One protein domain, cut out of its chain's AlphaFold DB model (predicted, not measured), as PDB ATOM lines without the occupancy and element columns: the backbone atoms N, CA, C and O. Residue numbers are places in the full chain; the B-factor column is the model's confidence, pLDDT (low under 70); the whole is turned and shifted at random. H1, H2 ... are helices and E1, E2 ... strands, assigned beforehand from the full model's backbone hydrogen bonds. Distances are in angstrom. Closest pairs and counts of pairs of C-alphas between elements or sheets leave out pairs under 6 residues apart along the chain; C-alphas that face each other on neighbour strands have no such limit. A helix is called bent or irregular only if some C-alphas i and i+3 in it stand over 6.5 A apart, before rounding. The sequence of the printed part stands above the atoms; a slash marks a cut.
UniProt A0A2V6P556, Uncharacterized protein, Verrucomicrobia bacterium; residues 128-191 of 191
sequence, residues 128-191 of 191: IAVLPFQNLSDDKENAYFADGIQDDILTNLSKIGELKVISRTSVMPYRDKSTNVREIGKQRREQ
ATOM      1  N   ILE A 128     202.037 336.017 281.048       88.31
ATOM      2  CA  ILE A 128     201.947 335.615 279.643       88.31
ATOM      3  C   ILE A 128     201.515 334.152 279.538       88.31
ATOM      4  O   ILE A 128     201.969 333.288 280.287       88.31
ATOM      5  N   ALA A 129     200.604 333.887 278.607       88.25
ATOM      6  CA  ALA A 129     200.120 332.556 278.282       88.25
ATOM      7  C   ALA A 129     200.240 332.355 276.773       88.25
ATOM      8  O   ALA A 129     199.823 333.217 276.000       88.25
ATOM      9  N   VAL A 130     200.796 331.218 276.367       88.94
ATOM     10  CA  VAL A 130     200.892 330.820 274.960       88.94
ATOM     11  C   VAL A 130     199.780 329.819 274.705       88.94
ATOM     12  O   VAL A 130     199.781 328.748 275.307       88.94
ATOM     13  N   LEU A 131     198.804 330.174 273.874       89.56
ATOM     14  CA  LEU A 131     197.710 329.265 273.532       89.56
ATOM     15  C   LEU A 131     198.217 328.103 272.662       89.56
ATOM     16  O   LEU A 131     199.151 328.313 271.886       89.56
ATOM     17  N   PRO A 132     197.614 326.902 272.769       87.31
ATOM     18  CA  PRO A 132     197.953 325.787 271.896       87.31
ATOM     19  C   PRO A 132     197.759 326.164 270.430       87.31
ATOM     20  O   PRO A 132     196.734 326.744 270.064       87.31
ATOM     21  N   PHE A 133     198.740 325.831 269.597       87.44
ATOM     22  CA  PHE A 133     198.633 326.069 268.166       87.44
ATOM     23  C   PHE A 133     197.663 325.075 267.524       87.44
ATOM     24  O   PHE A 133     197.616 323.893 267.878       87.44
ATOM     25  N   GLN A 134     196.882 325.565 266.564       82.44
ATOM     26  CA  GLN A 134     196.005 324.720 265.762       82.44
ATOM     27  C   GLN A 134     196.844 323.953 264.740       82.44
ATOM     28  O   GLN A 134     197.665 324.541 264.035       82.44
ATOM     29  N   ASN A 135     196.625 322.642 264.656       82.69
ATOM     30  CA  ASN A 135     197.172 321.839 263.576       82.69
ATOM     31  C   ASN A 135     196.220 321.939 262.378       82.69
ATOM     32  O   ASN A 135     195.098 321.450 262.450       82.69
ATOM     33  N   LEU A 136     196.655 322.601 261.305       81.38
ATOM     34  CA  LEU A 136     195.882 322.750 260.063       81.38
ATOM     35  C   LEU A 136     196.130 321.603 259.066       81.38
ATOM     36  O   LEU A 136     195.658 321.660 257.934       81.38
ATOM     37  N   SER A 137     196.904 320.593 259.464       77.88
ATOM     38  CA  SER A 137     197.226 319.411 258.669       77.88
ATOM     39  C   SER A 137     196.512 318.178 259.226       77.88
ATOM     40  O   SER A 137     196.344 318.053 260.438       77.88
ATOM     41  N   ASP A 138     196.148 317.242 258.348       75.88
ATOM     42  CA  ASP A 138     195.547 315.953 258.729       75.88
ATOM     43  C   ASP A 138     196.556 314.976 259.359       75.88
ATOM     44  O   ASP A 138     196.179 313.933 259.900       75.88
ATOM     45  N   ASP A 139     197.849 315.303 259.306       83.88
ATOM     46  CA  ASP A 139     198.902 314.482 259.884       83.88
ATOM     47  C   ASP A 139     198.976 314.655 261.409       83.88
ATOM     48  O   ASP A 139     199.110 315.765 261.942       83.88
ATOM     49  N   LYS A 140     198.931 313.527 262.125       78.88
ATOM     50  CA  LYS A 140     199.071 313.471 263.583       78.88
ATOM     51  C   LYS A 140     200.472 313.869 264.047       78.88
ATOM     52  O   LYS A 140     200.591 314.370 265.163       78.88
ATOM     53  N   GLU A 141     201.509 313.690 263.231       79.94
ATOM     54  CA  GLU A 141     202.873 314.105 263.587       79.94
ATOM     55  C   GLU A 141     202.981 315.631 263.743       79.94
ATOM     56  O   GLU A 141     203.619 316.125 264.677       79.94
ATOM     57  N   ASN A 142     202.241 316.388 262.929       81.81
ATOM     58  CA  ASN A 142     202.207 317.852 262.996       81.81
ATOM     59  C   ASN A 142     201.557 318.381 264.285       81.81
ATOM     60  O   ASN A 142     201.881 319.483 264.737       81.81
ATOM     61  N   ALA A 143     200.692 317.590 264.929       81.94
ATOM     62  CA  ALA A 143     200.113 317.948 266.220       81.94
ATOM     63  C   ALA A 143     201.169 317.933 267.335       81.94
ATOM     64  O   ALA A 143     201.211 318.864 268.139       81.94
ATOM     65  N   TYR A 144     202.045 316.921 267.351       84.81
ATOM     66  CA  TYR A 144     203.145 316.823 268.315       84.81
ATOM     67  C   TYR A 144     204.209 317.895 268.083       84.81
ATOM     68  O   TYR A 144     204.753 318.437 269.041       84.81
ATOM     69  N   PHE A 145     204.469 318.239 266.821       87.69
ATOM     70  CA  PHE A 145     205.368 319.334 266.471       87.69
ATOM     71  C   PHE A 145     204.858 320.688 266.983       87.69
ATOM     72  O   PHE A 145     205.592 321.420 267.646       87.69
ATOM     73  N   ALA A 146     203.581 320.999 266.738       87.06
ATOM     74  CA  ALA A 146     202.938 322.216 267.231       87.06
ATOM     75  C   ALA A 146     202.984 322.314 268.768       87.06
ATOM     76  O   ALA A 146     203.260 323.376 269.327       87.06
ATOM     77  N   ASP A 147     202.760 321.184 269.433       86.81
ATOM     78  CA  ASP A 147     202.863 321.040 270.880       86.81
ATOM     79  C   ASP A 147     204.308 321.253 271.393       86.81
ATOM     80  O   ASP A 147     204.507 321.941 272.394       86.81
ATOM     81  N   GLY A 148     205.322 320.738 270.689       89.50
ATOM     82  CA  GLY A 148     206.737 320.941 271.025       89.50
ATOM     83  C   GLY A 148     207.184 322.400 270.907       89.50
ATOM     84  O   GLY A 148     207.803 322.932 271.826       89.50
ATOM     85  N   ILE A 149     206.792 323.095 269.830       90.88
ATOM     86  CA  ILE A 149     207.091 324.530 269.668       90.88
ATOM     87  C   ILE A 149     206.460 325.350 270.799       90.88
ATOM     88  O   ILE A 149     207.077 326.291 271.304       90.88
ATOM     89  N   GLN A 150     205.234 325.018 271.208       91.06
ATOM     90  CA  GLN A 150     204.579 325.707 272.318       91.06
ATOM     91  C   GLN A 150     205.401 325.592 273.612       91.06
ATOM     92  O   GLN A 150     205.598 326.599 274.302       91.06
ATOM     93  N   ASP A 151     205.897 324.395 273.923       89.12
ATOM     94  CA  ASP A 151     206.696 324.132 275.123       89.12
ATOM     95  C   ASP A 151     208.061 324.833 275.084       89.12
ATOM     96  O   ASP A 151     208.492 325.407 276.092       89.12
ATOM     97  N   ASP A 152     208.697 324.897 273.915       91.62
ATOM     98  CA  ASP A 152     209.947 325.640 273.728       91.62
ATOM     99  C   ASP A 152     209.755 327.147 273.954       91.62
ATOM    100  O   ASP A 152     210.567 327.802 274.620       91.62
ATOM    101  N   ILE A 153     208.655 327.720 273.454       91.25
ATOM    102  CA  ILE A 153     208.326 329.135 273.679       91.25
ATOM    103  C   ILE A 153     208.052 329.387 275.164       91.25
ATOM    104  O   ILE A 153     208.591 330.342 275.725       91.25
ATOM    105  N   LEU A 154     207.254 328.538 275.821       91.12
ATOM    106  CA  LEU A 154     206.971 328.658 277.256       91.12
ATOM    107  C   LEU A 154     208.258 328.602 278.090       91.12
ATOM    108  O   LEU A 154     208.444 329.432 278.980       91.12
ATOM    109  N   THR A 155     209.168 327.691 277.753       90.75
ATOM    110  CA  THR A 155     210.467 327.525 278.423       90.75
ATOM    111  C   THR A 155     211.383 328.733 278.227       90.75
ATOM    112  O   THR A 155     212.125 329.125 279.129       90.75
ATOM    113  N   ASN A 156     211.354 329.363 277.054       91.06
ATOM    114  CA  ASN A 156     212.133 330.576 276.819       91.06
ATOM    115  C   ASN A 156     211.527 331.793 277.524       91.06
ATOM    116  O   ASN A 156     212.264 332.596 278.096       91.06
ATOM    117  N   LEU A 157     210.197 331.901 277.562       89.19
ATOM    118  CA  LEU A 157     209.506 332.953 278.307       89.19
ATOM    119  C   LEU A 157     209.704 332.812 279.820       89.19
ATOM    120  O   LEU A 157     209.811 333.826 280.506       89.19
ATOM    121  N   SER A 158     209.809 331.588 280.351       87.62
ATOM    122  CA  SER A 158     209.982 331.362 281.795       87.62
ATOM    123  C   SER A 158     211.349 331.800 282.317       87.62
ATOM    124  O   SER A 158     211.517 331.978 283.519       87.62
ATOM    125  N   LYS A 159     212.330 332.001 281.430       88.44
ATOM    126  CA  LYS A 159     213.643 332.566 281.780       88.44
ATOM    127  C   LYS A 159     213.582 334.075 282.038       88.44
ATOM    128  O   LYS A 159     214.521 334.637 282.596       88.44
ATOM    129  N   ILE A 160     212.495 334.746 281.649       86.19
ATOM    130  CA  ILE A 160     212.295 336.176 281.892       86.19
ATOM    131  C   ILE A 160     211.729 336.344 283.306       86.19
ATOM    132  O   ILE A 160     210.533 336.179 283.527       86.19
ATOM    133  N   GLY A 161     212.583 336.708 284.267       75.25
ATOM    134  CA  GLY A 161     212.231 336.770 285.697       75.25
ATOM    135  C   GLY A 161     211.116 337.756 286.086       75.25
ATOM    136  O   GLY A 161     210.612 337.694 287.202       75.25
ATOM    137  N   GLU A 162     210.704 338.652 285.183       79.50
ATOM    138  CA  GLU A 162     209.565 339.558 285.395       79.50
ATOM    139  C   GLU A 162     208.213 339.002 284.915       79.50
ATOM    140  O   GLU A 162     207.182 339.638 285.158       79.50
ATOM    141  N   LEU A 163     208.195 337.872 284.197       81.75
ATOM    142  CA  LEU A 163     206.983 337.323 283.591       81.75
ATOM    143  C   LEU A 163     206.472 336.098 284.354       81.75
ATOM    144  O   LEU A 163     207.162 335.092 284.491       81.75
ATOM    145  N   LYS A 164     205.203 336.143 284.777       84.38
ATOM    146  CA  LYS A 164     204.483 334.957 285.263       84.38
ATOM    147  C   LYS A 164     204.020 334.147 284.052       84.38
ATOM    148  O   LYS A 164     203.038 334.504 283.398       84.38
ATOM    149  N   VAL A 165     204.733 333.073 283.733       86.56
ATOM    150  CA  VAL A 165     204.366 332.177 282.630       86.56
ATOM    151  C   VAL A 165     203.304 331.186 283.088       86.56
ATOM    152  O   VAL A 165     203.461 330.504 284.099       86.56
ATOM    153  N   ILE A 166     202.204 331.114 282.342       86.75
ATOM    154  CA  ILE A 166     201.095 330.200 282.625       86.75
ATOM    155  C   ILE A 166     201.367 328.844 281.980       86.75
ATOM    156  O   ILE A 166     201.709 328.770 280.803       86.75
ATOM    157  N   SER A 167     201.185 327.774 282.757       85.38
ATOM    158  CA  SER A 167     201.526 326.416 282.329       85.38
ATOM    159  C   SER A 167     200.705 325.924 281.129       85.38
ATOM    160  O   SER A 167     199.527 326.271 280.962       85.38
ATOM    161  N   ARG A 168     201.323 325.043 280.332       84.69
ATOM    162  CA  ARG A 168     200.720 324.390 279.162       84.69
ATOM    163  C   ARG A 168     199.411 323.669 279.499       84.69
ATOM    164  O   ARG A 168     198.401 323.846 278.821       84.69
ATOM    165  N   THR A 169     199.397 322.896 280.583       85.56
ATOM    166  CA  THR A 169     198.218 322.121 281.013       85.56
ATOM    167  C   THR A 169     197.037 323.021 281.339       85.56
ATOM    168  O   THR A 169     195.892 322.662 281.068       85.56
ATOM    169  N   SER A 170     197.298 324.227 281.846       84.25
ATOM    170  CA  SER A 170     196.245 325.199 282.071       84.25
ATOM    171  C   SER A 170     195.615 325.616 280.740       84.25
ATOM    172  O   SER A 170     194.400 325.698 280.646       84.25
ATOM    173  N   VAL A 171     196.374 325.938 279.693       84.81
ATOM    174  CA  VAL A 171     195.811 326.465 278.428       84.81
ATOM    175  C   VAL A 171     195.250 325.395 277.482       84.81
ATOM    176  O   VAL A 171     194.521 325.741 276.554       84.81
ATOM    177  N   MET A 172     195.516 324.114 277.746       85.12
ATOM    178  CA  MET A 172     195.073 322.977 276.928       85.12
ATOM    179  C   MET A 172     193.562 322.947 276.606       85.12
ATOM    180  O   MET A 172     193.215 322.682 275.457       85.12
ATOM    181  N   PRO A 173     192.637 323.289 277.533       85.31
ATOM    182  CA  PRO A 173     191.197 323.296 277.251       85.31
ATOM    183  C   PRO A 173     190.735 324.350 276.232       85.31
ATOM    184  O   PRO A 173     189.559 324.354 275.863       85.31
ATOM    185  N   TYR A 174     191.614 325.269 275.813       82.94
ATOM    186  CA  TYR A 174     191.304 326.306 274.826       82.94
ATOM    187  C   TYR A 174     191.782 325.974 273.404       82.94
ATOM    188  O   TYR A 174     191.570 326.796 272.521       82.94
ATOM    189  N   ARG A 175     192.393 324.802 273.166       78.06
ATOM    190  CA  ARG A 175     192.935 324.395 271.851       78.06
ATOM    191  C   ARG A 175     191.912 324.530 270.715       78.06
ATOM    192  O   ARG A 175     192.204 325.152 269.701       78.06
ATOM    193  N   ASP A 176     190.697 324.041 270.950       75.75
ATOM    194  CA  ASP A 176     189.636 323.965 269.935       75.75
ATOM    195  C   ASP A 176     188.462 324.914 270.226       75.75
ATOM    196  O   ASP A 176     187.393 324.823 269.624       75.75
ATOM    197  N   LYS A 177     188.634 325.836 271.183       74.00
ATOM    198  CA  LYS A 177     187.604 326.820 271.528       74.00
ATOM    199  C   LYS A 177     187.885 328.149 270.846       74.00
ATOM    200  O   LYS A 177     188.879 328.805 271.133       74.00
ATOM    201  N   SER A 178     186.924 328.633 270.064       66.81
ATOM    202  CA  SER A 178     186.916 329.991 269.501       66.81
ATOM    203  C   SER A 178     186.534 331.067 270.536       66.81
ATOM    204  O   SER A 178     185.793 332.005 270.235       66.81
ATOM    205  N   THR A 179     186.955 330.911 271.794       69.38
ATOM    206  CA  THR A 179     186.650 331.870 272.863       69.38
ATOM    207  C   THR A 179     187.441 333.160 272.657       69.38
ATOM    208  O   THR A 179     188.561 333.150 272.147       69.38
ATOM    209  N   ASN A 180     186.869 334.293 273.065       79.25
ATOM    210  CA  ASN A 180     187.527 335.587 272.952       79.25
ATOM    211  C   ASN A 180     188.836 335.601 273.764       79.25
ATOM    212  O   ASN A 180     188.827 335.447 274.987       79.25
ATOM    213  N   VAL A 181     189.963 335.852 273.093       79.75
ATOM    214  CA  VAL A 181     191.305 335.937 273.704       79.75
ATOM    215  C   VAL A 181     191.371 336.913 274.885       79.75
ATOM    216  O   VAL A 181     192.126 336.698 275.834       79.75
ATOM    217  N   ARG A 182     190.536 337.960 274.878       78.31
ATOM    218  CA  ARG A 182     190.433 338.934 275.972       78.31
ATOM    219  C   ARG A 182     189.820 338.329 277.236       78.31
ATOM    220  O   ARG A 182     190.254 338.670 278.335       78.31
ATOM    221  N   GLU A 183     188.839 337.443 277.096       81.44
ATOM    222  CA  GLU A 183     188.206 336.760 278.230       81.44
ATOM    223  C   GLU A 183     189.139 335.715 278.837       81.44
ATOM    224  O   GLU A 183     189.298 335.679 280.057       81.44
ATOM    225  N   ILE A 184     189.841 334.951 277.992       81.56
ATOM    226  CA  ILE A 184     190.859 333.987 278.431       81.56
ATOM    227  C   ILE A 184     191.952 334.704 279.235       81.56
ATOM    228  O   ILE A 184     192.309 334.268 280.330       81.56
ATOM    229  N   GLY A 185     192.435 335.848 278.735       79.38
ATOM    230  CA  GLY A 185     193.427 336.669 279.429       79.38
ATOM    231  C   GLY A 185     192.943 337.182 280.788       79.38
ATOM    232  O   GLY A 185     193.708 337.178 281.750       79.38
ATOM    233  N   LYS A 186     191.668 337.577 280.909       80.88
ATOM    234  CA  LYS A 186     191.087 338.004 282.191       80.88
ATOM    235  C   LYS A 186     190.987 336.841 283.182       80.88
ATOM    236  O   LYS A 186     191.444 336.977 284.311       80.88
ATOM    237  N   GLN A 187     190.469 335.694 282.739       79.25
ATOM    238  CA  GLN A 187     190.303 334.499 283.571       79.25
ATOM    239  C   GLN A 187     191.643 333.968 284.092       79.25
ATOM    240  O   GLN A 187     191.735 333.472 285.212       79.25
ATOM    241  N   ARG A 188     192.698 334.099 283.284       76.38
ATOM    242  CA  ARG A 188     194.037 333.619 283.624       76.38
ATOM    243  C   ARG A 188     194.897 334.579 284.416       76.38
ATOM    244  O   ARG A 188     195.824 334.143 285.082       76.38
ATOM    245  N   ARG A 189     194.573 335.864 284.383       69.19
ATOM    246  CA  ARG A 189     195.227 336.871 285.215       69.19
ATOM    247  C   ARG A 189     194.819 336.776 286.692       69.19
ATOM    248  O   ARG A 189     195.498 337.345 287.541       69.19
ATOM    249  N   GLU A 190     193.711 336.098 286.987       60.47
ATOM    250  CA  GLU A 190     193.156 335.946 288.341       60.47
ATOM    251  C   GLU A 190     193.577 334.637 289.045       60.47
ATOM    252  O   GLU A 190     193.289 334.479 290.229       60.47
ATOM    253  N   GLN A 191     194.289 333.736 288.350       54.16
ATOM    254  CA  GLN A 191     194.885 332.495 288.881       54.16
ATOM    255  C   GLN A 191     196.412 332.636 288.987       54.16
ATOM    256  O   GLN A 191     197.032 332.118 289.940       54.16
TER     257      GLN A 191
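What this domain is: This is residues 128 to 191 of the 191 residues of an uncharacterized protein of Verrucomicrobia bacterium (UniProt A0A2V6P556). One long helix, H1, makes one edge of a flat shape; the short helix H3 lies at the opposite edge, and between them run the unnamed stretch of residues 128 to 135 and the short helix H2. The stretch runs beside H1 in the opposite direction, and residues 136 to 141, of which 140 to 141 belong to H1, stick out at one end; at H1's other end the chain folds back through the short strand E1. The printed part has 64 residues, mostly helix, in the order H1, E1, H2, H3. It is only just compact, close to loose, with a radius of gyration of the C-alphas of 12.5 A and spans of 37 by 27 by 14 A.

Where its parts are: H1, residues 140 to 157, is 26.6 A long and begins at C-alpha 140 (199.071, 313.471, 263.583). E1 is residues 163 to 165, H2 residues 168 to 174. H3, residues 181 to 189, is 12.2 A long and ends at C-alpha 189 (195.227, 336.871, 285.215).

How they stand to each other: H1 and H2 only just touch, with 3 pairs of C-alphas within 8 A, the closest Asp 151 and Arg 168 at 7.2 A; H1 does so with residues 150 to 154 alone. They stand at a steep tilt of 55 degrees, opposite ways. The closest C-alphas of H1 and E1, Leu 157 and Val 165, are 6.8 A apart. E1 pairs with no named strand. H2 and H3 are near each other, with 5 pairs of C-alphas within 10 A; H3 is apart from H1 and E1. H2 is irregular: C-alphas 170 and 173 are 7.2 A apart. Every O i to N i+4 pair is within hydrogen-bond range in H3, 13 of 14 in H1 and 1 of 3 in H2, where 2 of 4 O i to N i+3 pairs are.

The domain as a whole: The C-alphas farthest apart, Asp 138 and Glu 162, are 38.3 A apart. The printed part has no cut, and no link is long. Mean pLDDT of the printed part is 82.6; residues 178 to 179 and 189 to 191 are under 70.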